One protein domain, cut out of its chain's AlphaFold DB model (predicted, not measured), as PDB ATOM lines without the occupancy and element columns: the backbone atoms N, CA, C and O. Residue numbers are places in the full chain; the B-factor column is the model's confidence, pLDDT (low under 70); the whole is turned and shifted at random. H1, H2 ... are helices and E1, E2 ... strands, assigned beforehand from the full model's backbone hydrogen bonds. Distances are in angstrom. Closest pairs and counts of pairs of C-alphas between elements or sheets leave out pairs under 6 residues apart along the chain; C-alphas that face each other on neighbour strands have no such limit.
ATOM      1  N   ALA A 141     191.616 230.620 198.001       57.97
ATOM      2  CA  ALA A 141     190.582 230.752 196.968       57.97
ATOM      3  C   ALA A 141     189.419 231.670 197.392       57.97
ATOM      4  O   ALA A 141     189.068 232.595 196.660       57.97
ATOM      5  N   GLN A 142     188.859 231.493 198.597       59.56
ATOM      6  CA  GLN A 142     187.826 232.413 199.098       59.56
ATOM      7  C   GLN A 142     188.414 233.785 199.431       59.56
ATOM      8  O   GLN A 142     187.702 234.781 199.395       59.56
ATOM      9  N   ASN A 143     189.709 233.876 199.718       61.34
ATOM     10  CA  ASN A 143     190.366 235.126 200.074       61.34
ATOM     11  C   ASN A 143     190.507 236.063 198.870       61.34
ATOM     12  O   ASN A 143     190.378 237.272 199.059       61.34
ATOM     13  N   VAL A 144     190.655 235.536 197.644       68.00
ATOM     14  CA  VAL A 144     190.550 236.333 196.398       68.00
ATOM     15  C   VAL A 144     189.170 237.000 196.265       68.00
ATOM     16  O   VAL A 144     189.044 238.086 195.695       68.00
ATOM     17  N   GLU A 145     188.110 236.376 196.780       64.38
ATOM     18  CA  GLU A 145     186.757 236.950 196.763       64.38
ATOM     19  C   GLU A 145     186.464 237.853 197.961       64.38
ATOM     20  O   GLU A 145     185.772 238.862 197.825       64.38
ATOM     21  N   ARG A 146     186.957 237.473 199.142       60.41
ATOM     22  CA  ARG A 146     186.529 238.031 200.428       60.41
ATOM     23  C   ARG A 146     187.326 239.254 200.845       60.41
ATOM     24  O   ARG A 146     186.772 240.142 201.491       60.41
ATOM     25  N   TYR A 147     188.608 239.297 200.500       56.53
ATOM     26  CA  TYR A 147     189.440 240.449 200.789       56.53
ATOM     27  C   TYR A 147     189.472 241.344 199.568       56.53
ATOM     28  O   TYR A 147     189.735 240.896 198.452       56.53
ATOM     29  N   ASP A 148     189.235 242.632 199.792       62.62
ATOM     30  CA  ASP A 148     189.379 243.662 198.777       62.62
ATOM     31  C   ASP A 148     190.868 243.909 198.481       62.62
ATOM     32  O   ASP A 148     191.377 245.020 198.615       62.62
ATOM     33  N   MET A 149     191.591 242.855 198.085       71.81
ATOM     34  CA  MET A 149     193.005 242.852 197.700       71.81
ATOM     35  C   MET A 149     193.190 243.543 196.341       71.81
ATOM     36  O   MET A 149     193.901 243.079 195.454       71.81
ATOM     37  N   ARG A 150     192.539 244.695 196.155       77.62
ATOM     38  CA  ARG A 150     192.614 245.503 194.938       77.62
ATOM     39  C   ARG A 150     193.982 246.149 194.762       77.62
ATOM     40  O   ARG A 150     194.337 246.565 193.672       77.62
ATOM     41  N   ASN A 151     194.770 246.242 195.827       85.75
ATOM     42  CA  ASN A 151     196.029 246.965 195.804       85.75
ATOM     43  C   ASN A 151     197.188 246.064 196.257       85.75
ATOM     44  O   ASN A 151     197.164 245.611 197.401       85.75
ATOM     45  N   PRO A 152     198.241 245.879 195.438       90.19
ATOM     46  CA  PRO A 152     199.489 245.230 195.853       90.19
ATOM     47  C   PRO A 152     200.105 245.786 197.150       90.19
ATOM     48  O   PRO A 152     200.838 245.087 197.840       90.19
ATOM     49  N   ALA A 153     199.818 247.045 197.500       89.31
ATOM     50  CA  ALA A 153     200.283 247.703 198.722       89.31
ATOM     51  C   ALA A 153     199.321 247.578 199.924       89.31
ATOM     52  O   ALA A 153     199.583 248.195 200.965       89.31
ATOM     53  N   SER A 154     198.225 246.825 199.776       90.25
ATOM     54  CA  SER A 154     197.217 246.587 200.817       90.25
ATOM     55  C   SER A 154     197.821 245.961 202.081       90.25
ATOM     56  O   SER A 154     198.869 245.305 202.039       90.25
ATOM     57  N   ALA A 155     197.188 246.208 203.228       90.12
ATOM     58  CA  ALA A 155     197.656 245.677 204.508       90.12
ATOM     59  C   ALA A 155     197.502 244.150 204.560       90.12
ATOM     60  O   ALA A 155     198.332 243.470 205.149       90.12
ATOM     61  N   GLU A 156     196.489 243.631 203.878       88.44
ATOM     62  CA  GLU A 156     196.137 242.223 203.749       88.44
ATOM     63  C   GLU A 156     197.236 241.446 203.022       88.44
ATOM     64  O   GLU A 156     197.717 240.444 203.541       88.44
ATOM     65  N   ILE A 157     197.714 241.944 201.874       90.00
ATOM     66  CA  ILE A 157     198.832 241.310 201.156       90.00
ATOM     67  C   ILE A 157     200.110 241.362 201.992       90.00
ATOM     68  O   ILE A 157     200.854 240.386 202.043       90.00
ATOM     69  N   LYS A 158     200.377 242.472 202.686       90.19
ATOM     70  CA  LYS A 158     201.543 242.559 203.577       90.19
ATOM     71  C   LYS A 158     201.447 241.562 204.730       90.19
ATOM     72  O   LYS A 158     202.434 240.896 205.017       90.19
ATOM     73  N   ALA A 159     200.279 241.443 205.360       89.19
ATOM     74  CA  ALA A 159     200.033 240.483 206.430       89.19
ATOM     75  C   ALA A 159     200.211 239.042 205.934       89.19
ATOM     76  O   ALA A 159     200.928 238.272 206.564       89.19
ATOM     77  N   PHE A 160     199.663 238.718 204.762       88.25
ATOM     78  CA  PHE A 160     199.842 237.426 204.102       88.25
ATOM     79  C   PHE A 160     201.315 237.085 203.848       88.25
ATOM     80  O   PHE A 160     201.776 235.996 204.179       88.25
ATOM     81  N   LEU A 161     202.076 238.027 203.288       91.56
ATOM     82  CA  LEU A 161     203.499 237.823 203.018       91.56
ATOM     83  C   LEU A 161     204.307 237.653 204.311       91.56
ATOM     84  O   LEU A 161     205.216 236.826 204.340       91.56
ATOM     85  N   LEU A 162     203.960 238.388 205.374       90.69
ATOM     86  CA  LEU A 162     204.579 238.257 206.698       90.69
ATOM     87  C   LEU A 162     204.239 236.923 207.382       90.69
ATOM     88  O   LEU A 162     205.074 236.385 208.108       90.69
ATOM     89  N   GLU A 163     203.043 236.380 207.146       87.56
ATOM     90  CA  GLU A 163     202.635 235.062 207.645       87.56
ATOM     91  C   GLU A 163     203.439 233.942 206.976       87.56
ATOM     92  O   GLU A 163     203.947 233.052 207.656       87.56
ATOM     93  N   ILE A 164     203.619 234.015 205.653       88.19
ATOM     94  CA  ILE A 164     204.426 233.040 204.903       88.19
ATOM     95  C   ILE A 164     205.911 233.180 205.245       88.19
ATOM     96  O   ILE A 164     206.654 232.194 205.279       88.19
ATOM     97  N   HIS A 165     206.368 234.411 205.469       87.56
ATOM     98  CA  HIS A 165     207.768 234.703 205.694       87.56
ATOM     99  C   HIS A 165     207.949 235.791 206.747       87.56
ATOM    100  O   HIS A 165     207.754 236.974 206.492       87.56
ATOM    101  N   SER A 166     208.427 235.390 207.924       82.94
ATOM    102  CA  SER A 166     208.615 236.301 209.059       82.94
ATOM    103  C   SER A 166     209.691 237.373 208.838       82.94
ATOM    104  O   SER A 166     209.840 238.258 209.680       82.94
ATOM    105  N   ALA A 167     210.476 237.306 207.754       78.00
ATOM    106  CA  ALA A 167     211.439 238.354 207.444       78.00
ATOM    107  C   ALA A 167     210.737 239.549 206.789       78.00
ATOM    108  O   ALA A 167     209.992 239.413 205.822       78.00
ATOM    109  N   SER A 168     211.028 240.742 207.300       68.25
ATOM    110  CA  SER A 168     210.333 241.986 206.966       68.25
ATOM    111  C   SER A 168     210.625 242.556 205.574       68.25
ATOM    112  O   SER A 168     210.101 243.620 205.254       68.25
ATOM    113  N   ASP A 169     211.467 241.914 204.761       82.75
ATOM    114  CA  ASP A 169     211.961 242.504 203.511       82.75
ATOM    115  C   ASP A 169     211.953 241.517 202.339       82.75
ATOM    116  O   ASP A 169     212.991 241.109 201.814       82.75
ATOM    117  N   VAL A 170     210.752 241.110 201.925       90.19
ATOM    118  CA  VAL A 170     210.576 240.405 200.652       90.19
ATOM    119  C   VAL A 170     210.074 241.393 199.607       90.19
ATOM    120  O   VAL A 170     208.890 241.722 199.542       90.19
ATOM    121  N   SER A 171     210.992 241.857 198.765       93.31
ATOM    122  CA  SER A 171     210.671 242.744 197.649       93.31
ATOM    123  C   SER A 171     210.319 241.940 196.386       93.31
ATOM    124  O   SER A 171     211.107 241.087 195.964       93.31
ATOM    125  N   PRO A 172     209.160 242.188 195.746       96.00
ATOM    126  CA  PRO A 172     208.776 241.495 194.523       96.00
ATOM    127  C   PRO A 172     209.512 242.045 193.300       96.00
ATOM    128  O   PRO A 172     209.804 243.236 193.200       96.00
ATOM    129  N   THR A 173     209.714 241.192 192.299       95.62
ATOM    130  CA  THR A 173     210.038 241.636 190.939       95.62
ATOM    131  C   THR A 173     208.754 241.835 190.144       95.62
ATOM    132  O   THR A 173     208.028 240.873 189.874       95.62
ATOM    133  N   VAL A 174     208.497 243.076 189.732       96.75
ATOM    134  CA  VAL A 174     207.293 243.437 188.975       96.75
ATOM    135  C   VAL A 174     207.505 243.202 187.481       96.75
ATOM    136  O   VAL A 174     208.475 243.692 186.902       96.75
ATOM    137  N   LYS A 175     206.594 242.453 186.852       97.12
ATOM    138  CA  LYS A 175     206.506 242.309 185.392       97.12
ATOM    139  C   LYS A 175     205.125 242.747 184.935       97.12
ATOM    140  O   LYS A 175     204.134 242.129 185.305       97.12
ATOM    141  N   ALA A 176     205.071 243.801 184.132       97.75
ATOM    142  CA  ALA A 176     203.821 244.374 183.663       97.75
ATOM    143  C   ALA A 176     203.561 244.053 182.190       97.75
ATOM    144  O   ALA A 176     204.431 244.233 181.332       97.75
ATOM    145  N   TYR A 177     202.331 243.648 181.911       97.38
ATOM    146  CA  TYR A 177     201.735 243.513 180.591       97.38
ATOM    147  C   TYR A 177     200.462 244.368 180.542       97.38
ATOM    148  O   TYR A 177     200.012 244.905 181.553       97.38
ATOM    149  N   SER A 178     199.891 244.545 179.353       97.12
ATOM    150  CA  SER A 178     198.715 245.410 179.176       97.12
ATOM    151  C   SER A 178     197.452 244.896 179.871       97.12
ATOM    152  O   SER A 178     196.523 245.667 180.094       97.12
ATOM    153  N   ASP A 179     197.411 243.598 180.143       97.00
ATOM    154  CA  ASP A 179     196.285 242.807 180.631       97.00
ATOM    155  C   ASP A 179     196.528 242.223 182.028       97.00
ATOM    156  O   ASP A 179     195.573 241.849 182.699       97.00
ATOM    157  N   ILE A 180     197.782 242.179 182.486       97.62
ATOM    158  CA  ILE A 180     198.141 241.606 183.781       97.62
ATOM    159  C   ILE A 180     199.460 242.180 184.308       97.62
ATOM    160  O   ILE A 180     200.382 242.487 183.548       97.62
ATOM    161  N   VAL A 181     199.576 242.312 185.625       97.62
ATOM    162  CA  VAL A 181     200.798 242.717 186.325       97.62
ATOM    163  C   VAL A 181     201.157 241.649 187.348       97.62
ATOM    164  O   VAL A 181     200.392 241.378 188.269       97.62
ATOM    165  N   TYR A 182     202.341 241.064 187.202       97.56
ATOM    166  CA  TYR A 182     202.865 240.047 188.105       97.56
ATOM    167  C   TYR A 182     203.762 240.678 189.160       97.56
ATOM    168  O   TYR A 182     204.727 241.370 188.823       97.56
ATOM    169  N   TYR A 183     203.505 240.362 190.423       97.38
ATOM    170  CA  TYR A 183     204.397 240.632 191.544       97.38
ATOM    171  C   TYR A 183     205.052 239.311 191.951       97.38
ATOM    172  O   TYR A 183     204.474 238.518 192.692       97.38
ATOM    173  N   ASN A 184     206.254 239.059 191.425       96.44
ATOM    174  CA  ASN A 184     206.955 237.785 191.601       96.44
ATOM    175  C   ASN A 184     207.833 237.823 192.858       96.44
ATOM    176  O   ASN A 184     208.840 238.536 192.896       96.44
ATOM    177  N   TYR A 185     207.499 237.015 193.855       95.88
ATOM    178  CA  TYR A 185     208.267 236.807 195.080       95.88
ATOM    179  C   TYR A 185     209.101 235.530 194.939       95.88
ATOM    180  O   TYR A 185     208.809 234.492 195.532       95.88
ATOM    181  N   TYR A 186     210.158 235.603 194.124       94.88
ATOM    182  CA  TYR A 186     210.989 234.448 193.760       94.88
ATOM    183  C   TYR A 186     211.496 233.648 194.965       94.88
ATOM    184  O   TYR A 186     211.411 232.424 194.963       94.88
ATOM    185  N   ALA A 187     211.963 234.332 196.013       94.12
ATOM    186  CA  ALA A 187     212.466 233.697 197.232       94.12
ATOM    187  C   ALA A 187     211.389 232.926 198.017       94.12
ATOM    188  O   ALA A 187     211.730 232.034 198.787       94.12
ATOM    189  N   LEU A 188     210.110 233.255 197.810       94.75
ATOM    190  CA  LEU A 188     208.973 232.596 198.454       94.75
ATOM    191  C   LEU A 188     208.337 231.514 197.584       94.75
ATOM    192  O   LEU A 188     207.443 230.823 198.057       94.75
ATOM    193  N   GLY A 189     208.736 231.385 196.315       95.31
ATOM    194  CA  GLY A 189     208.023 230.512 195.384       95.31
ATOM    195  C   GLY A 189     206.584 230.964 195.147       95.31
ATOM    196  O   GLY A 189     205.693 230.128 195.043       95.31
ATOM    197  N   LEU A 190     206.348 232.275 195.110       95.69
ATOM    198  CA  LEU A 190     205.016 232.866 195.027       95.69
ATOM    199  C   LEU A 190     204.979 233.946 193.940       95.69
ATOM    200  O   LEU A 190     205.902 234.755 193.837       95.69
ATOM    201  N   SER A 191     203.901 234.008 193.164       96.62
ATOM    202  CA  SER A 191     203.576 235.163 192.322       96.62
ATOM    203  C   SER A 191     202.145 235.615 192.569       96.62
ATOM    204  O   SER A 191     201.249 234.794 192.735       96.62
ATOM    205  N   LEU A 192     201.938 236.928 192.611       96.38
ATOM    206  CA  LEU A 192     200.611 237.532 192.690       96.38
ATOM    207  C   LEU A 192     200.267 238.135 191.330       96.38
ATOM    208  O   LEU A 192     201.031 238.954 190.807       96.38
ATOM    209  N   GLN A 193     199.125 237.746 190.773       96.94
ATOM    210  CA  GLN A 193     198.642 238.211 189.479       96.94
ATOM    211  C   GLN A 193     197.570 239.277 189.667       96.94
ATOM    212  O   GLN A 193     196.548 239.032 190.307       96.94
ATOM    213  N   PHE A 194     197.787 240.457 189.091       96.62
ATOM    214  CA  PHE A 194     196.834 241.556 189.156       96.62
ATOM    215  C   PHE A 194     196.317 241.939 187.776       96.62
ATOM    216  O   PHE A 194     197.104 242.274 186.891       96.62
ATOM    217  N   VAL A 195     194.999 241.998 187.618       96.12
ATOM    218  CA  VAL A 195     194.355 242.486 186.396       96.12
ATOM    219  C   VAL A 195     194.116 244.001 186.469       96.12
ATOM    220  O   VAL A 195     193.673 244.513 187.503       96.12
ATOM    221  N   PRO A 196     194.396 244.764 185.399       96.94
ATOM    222  CA  PRO A 196     194.040 246.173 185.309       96.94
ATOM    223  C   PRO A 196     192.523 246.391 185.311       96.94
ATOM    224  O   PRO A 196     191.771 245.690 184.636       96.94
ATOM    225  N   THR A 197     192.063 247.413 186.028       95.81
ATOM    226  CA  THR A 197     190.645 247.777 186.141       95.81
ATOM    227  C   THR A 197     190.374 249.174 185.581       95.81
ATOM    228  O   THR A 197     191.283 249.975 185.340       95.81
ATOM    229  N   ASN A 198     189.097 249.490 185.333       95.12
ATOM    230  CA  ASN A 198     188.650 250.819 184.892       95.12
ATOM    231  C   ASN A 198     189.379 251.328 183.631       95.12
ATOM    232  O   ASN A 198     189.782 252.491 183.557       95.12
ATOM    233  N   GLY A 199     189.617 250.438 182.662       96.38
ATOM    234  CA  GLY A 199     190.284 250.761 181.395       96.38
ATOM    235  C   GLY A 199     191.779 251.080 181.504       96.38
ATOM    236  O   GLY A 199     192.357 251.555 180.526       96.38
ATOM    237  N   TYR A 200     192.408 250.851 182.662       97.56
ATOM    238  CA  TYR A 200     193.859 250.956 182.799       97.56
ATOM    239  C   TYR A 200     194.548 249.934 181.892       97.56
ATOM    240  O   TYR A 200     194.097 248.800 181.778       97.56
ATOM    241  N   LYS A 201     195.633 250.343 181.236       97.56
ATOM    242  CA  LYS A 201     196.472 249.470 180.409       97.56
ATOM    243  C   LYS A 201     197.929 249.778 180.740       97.56
ATOM    244  O   LYS A 201     198.471 250.734 180.178       97.56
ATOM    245  N   PRO A 202     198.548 249.037 181.676       97.06
ATOM    246  CA  PRO A 202     199.956 249.206 181.991       97.06
ATOM    247  C   PRO A 202     200.805 249.111 180.725       97.06
ATOM    248  O   PRO A 202     200.536 248.307 179.827       97.06
ATOM    249  N   LYS A 203     201.861 249.919 180.649       97.50
ATOM    250  CA  LYS A 203     202.855 249.766 179.587       97.50
ATOM    251  C   LYS A 203     203.602 248.449 179.808       97.50
ATOM    252  O   LYS A 203     203.999 248.140 180.929       97.50
ATOM    253  N   THR A 204     203.818 247.683 178.743       96.50
ATOM    254  CA  THR A 204     204.620 246.457 178.821       96.50
ATOM    255  C   THR A 204     206.010 246.767 179.377       96.50
ATOM    256  O   THR A 204     206.662 247.708 178.920       96.50
ATOM    257  N   ASN A 205     206.456 245.968 180.346       94.12
ATOM    258  CA  ASN A 205     207.700 246.151 181.099       94.12
ATOM    259  C   ASN A 205     207.777 247.457 181.916       94.12
ATOM    260  O   ASN A 205     208.879 247.902 182.229       94.12
ATOM    261  N   ALA A 206     206.640 248.070 182.265       95.81
ATOM    262  CA  ALA A 206     206.615 249.155 183.240       95.81
ATOM    263  C   ALA A 206     207.210 248.700 184.584       95.81
ATOM    264  O   ALA A 206     206.978 247.583 185.055       95.81
ATOM    265  N   THR A 207     207.990 249.589 185.188       95.56
ATOM    266  CA  THR A 207     208.595 249.424 186.509       95.56
ATOM    267  C   THR A 207     207.552 249.579 187.613       95.56
ATOM    268  O   THR A 207     206.508 250.194 187.412       95.56
ATOM    269  N   ALA A 208     207.841 249.078 188.819       94.44
ATOM    270  CA  ALA A 208     206.914 249.153 189.954       94.44
ATOM    271  C   ALA A 208     206.433 250.586 190.272       94.44
ATOM    272  O   ALA A 208     205.286 250.766 190.664       94.44
ATOM    273  N   SER A 209     207.284 251.601 190.071       96.19
ATOM    274  CA  SER A 209     206.949 253.018 190.276       96.19
ATOM    275  C   SER A 209     206.048 253.620 189.195       96.19
ATOM    276  O   SER A 209     205.443 254.662 189.424       96.19
ATOM    277  N   GLU A 210     205.968 252.997 188.018       96.69
ATOM    278  CA  GLU A 210     205.123 253.437 186.897       96.69
ATOM    279  C   GLU A 210     203.728 252.786 186.924       96.69
ATOM    280  O   GLU A 210     202.857 253.145 186.129       96.69
ATOM    281  N   ILE A 211     203.509 251.816 187.818       97.38
ATOM    282  CA  ILE A 211     202.245 251.091 187.939       97.38
ATOM    283  C   ILE A 211     201.272 251.844 188.849       97.38
ATOM    284  O   ILE A 211     201.543 252.095 190.022       97.38
ATOM    285  N   GLU A 212     200.082 252.135 188.323       96.44
ATOM    286  CA  GLU A 212     198.964 252.695 189.086       96.44
ATOM    287  C   GLU A 212     198.296 251.585 189.914       96.44
ATOM    288  O   GLU A 212     197.268 251.027 189.531       96.44
ATOM    289  N   THR A 213     198.879 251.248 191.068       95.44
ATOM    290  CA  THR A 213     198.436 250.124 191.919       95.44
ATOM    291  C   THR A 213     196.981 250.219 192.383       95.44
ATOM    292  O   THR A 213     196.346 249.195 192.610       95.44
ATOM    293  N   ALA A 214     196.421 251.428 192.473       94.38
ATOM    294  CA  ALA A 214     195.010 251.658 192.797       94.38
ATOM    295  C   ALA A 214     194.033 251.228 191.681       94.38
ATOM    296  O   ALA A 214     192.827 251.168 191.911       94.38
ATOM    297  N   ARG A 215     194.538 250.957 190.471       95.50
ATOM    298  CA  ARG A 215     193.764 250.503 189.302       95.50
ATOM    299  C   ARG A 215     194.069 249.058 188.938       95.50
ATOM    300  O   ARG A 215     193.866 248.644 187.799       95.50
ATOM    301  N   LEU A 216     194.570 248.301 189.897       95.31
ATOM    302  CA  LEU A 216     194.754 246.869 189.785       95.31
ATOM    303  C   LEU A 216     193.669 246.151 190.597       95.31
ATOM    304  O   LEU A 216     192.928 246.769 191.360       95.31
ATOM    305  N   SER A 217     193.518 244.855 190.368       93.56
ATOM    306  CA  SER A 217     192.772 243.952 191.237       93.56
ATOM    307  C   SER A 217     193.497 242.627 191.270       93.56
ATOM    308  O   SER A 217     193.883 242.143 190.210       93.56
ATOM    309  N   LEU A 218     193.696 242.051 192.454       94.25
ATOM    310  CA  LEU A 218     194.224 240.697 192.545       94.25
ATOM    311  C   LEU A 218     193.256 239.736 191.845       94.25
ATOM    312  O   LEU A 218     192.043 239.825 192.044       94.25
ATOM    313  N   ASP A 219     193.811 238.864 191.017       94.31
ATOM    314  CA  ASP A 219     193.078 237.901 190.196       94.31
ATOM    315  C   ASP A 219     193.452 236.465 190.568       94.31
ATOM    316  O   ASP A 219     192.576 235.622 190.772       94.31
ATOM    317  N   ALA A 220     194.753 236.208 190.737       94.94
ATOM    318  CA  ALA A 220     195.262 234.881 191.041       94.94
ATOM    319  C   ALA A 220     196.553 234.892 191.875       94.94
ATOM    320  O   ALA A 220     197.309 235.869 191.904       94.94
ATOM    321  N   PHE A 221     196.814 233.757 192.517       95.56
ATOM    322  CA  PHE A 221     198.068 233.403 193.171       95.56
ATOM    323  C   PHE A 221     198.716 232.242 192.424       95.56
ATOM    324  O   PHE A 221     198.057 231.227 192.231       95.56
ATOM    325  N   ASP A 222     200.004 232.339 192.099       96.75
ATOM    326  CA  ASP A 222     200.801 231.196 191.648       96.75
ATOM    327  C   ASP A 222     201.723 230.725 192.761       96.75
ATOM    328  O   ASP A 222     202.594 231.465 193.226       96.75
ATOM    329  N   PHE A 223     201.579 229.465 193.138       96.31
ATOM    330  CA  PHE A 223     202.490 228.758 194.020       96.31
ATOM    331  C   PHE A 223     203.434 227.920 193.172       96.31
ATOM    332  O   PHE A 223     202.988 227.178 192.298       96.31
ATOM    333  N   TYR A 224     204.731 228.010 193.440       96.38
ATOM    334  CA  TYR A 224     205.757 227.268 192.719       96.38
ATOM    335  C   TYR A 224     206.299 226.125 193.569       96.38
ATOM    336  O   TYR A 224     206.590 226.280 194.753       96.38
ATOM    337  N   ASN A 225     206.505 224.980 192.939       95.62
ATOM    338  CA  ASN A 225     207.264 223.862 193.467       95.62
ATOM    339  C   ASN A 225     208.452 223.621 192.546       95.62
ATOM    340  O   ASN A 225     208.325 223.627 191.319       95.62
TER     341      ASN A 225
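Overview. This is residues 141 to 225 of the 353 residues of an uncharacterized protein of Cylindrobasidium torrendii FP15055 ss-10 (UniProt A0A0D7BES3). A twisted wall of four antiparallel strands, in order E1 E2 E3 E4, has H2 and residues 197 to 215 on one side and short H1 beside edge strand E4. The printed part, 85 residues with under half in named elements, is mixed in class: two helices, then four strands. It is compact, with a radius of gyration of the C-alphas of 12.3 A, spanning 35 by 26 by 23 A.

Arrangement. H1, residues 141 to 146, and H2, residues 155 to 164, are apart; each only grazes the sheet. E1, 173 to 176, E2, 181 to 185, E3, 190 to 196, and E4, 216 to 224, form a meander of antiparallel hairpins. Within hydrogen-bond range are N 175 and O 182, 2.9 A, N 183 and O 192, 2.9 A, and N 193 and O 220, 2.8 A. The closest C-alphas of H1 and E4, Val 144 and Asp 219, are 6.9 A apart. Every O i to N i+4 pair is within range in H2, 1 of 2 in H1.

Along the chain. H1 begins at C-alpha 141 (190.582, 230.752, 196.968). E4, 22.7 A long, bends by 56 degrees at residue 219 and ends at C-alpha 224 (205.757, 227.268, 192.719).

Size, cuts and confidence. The printed part has no cut. The link E3 to E4 is long. Residues 141 to 148 and 168 have pLDDT under 70.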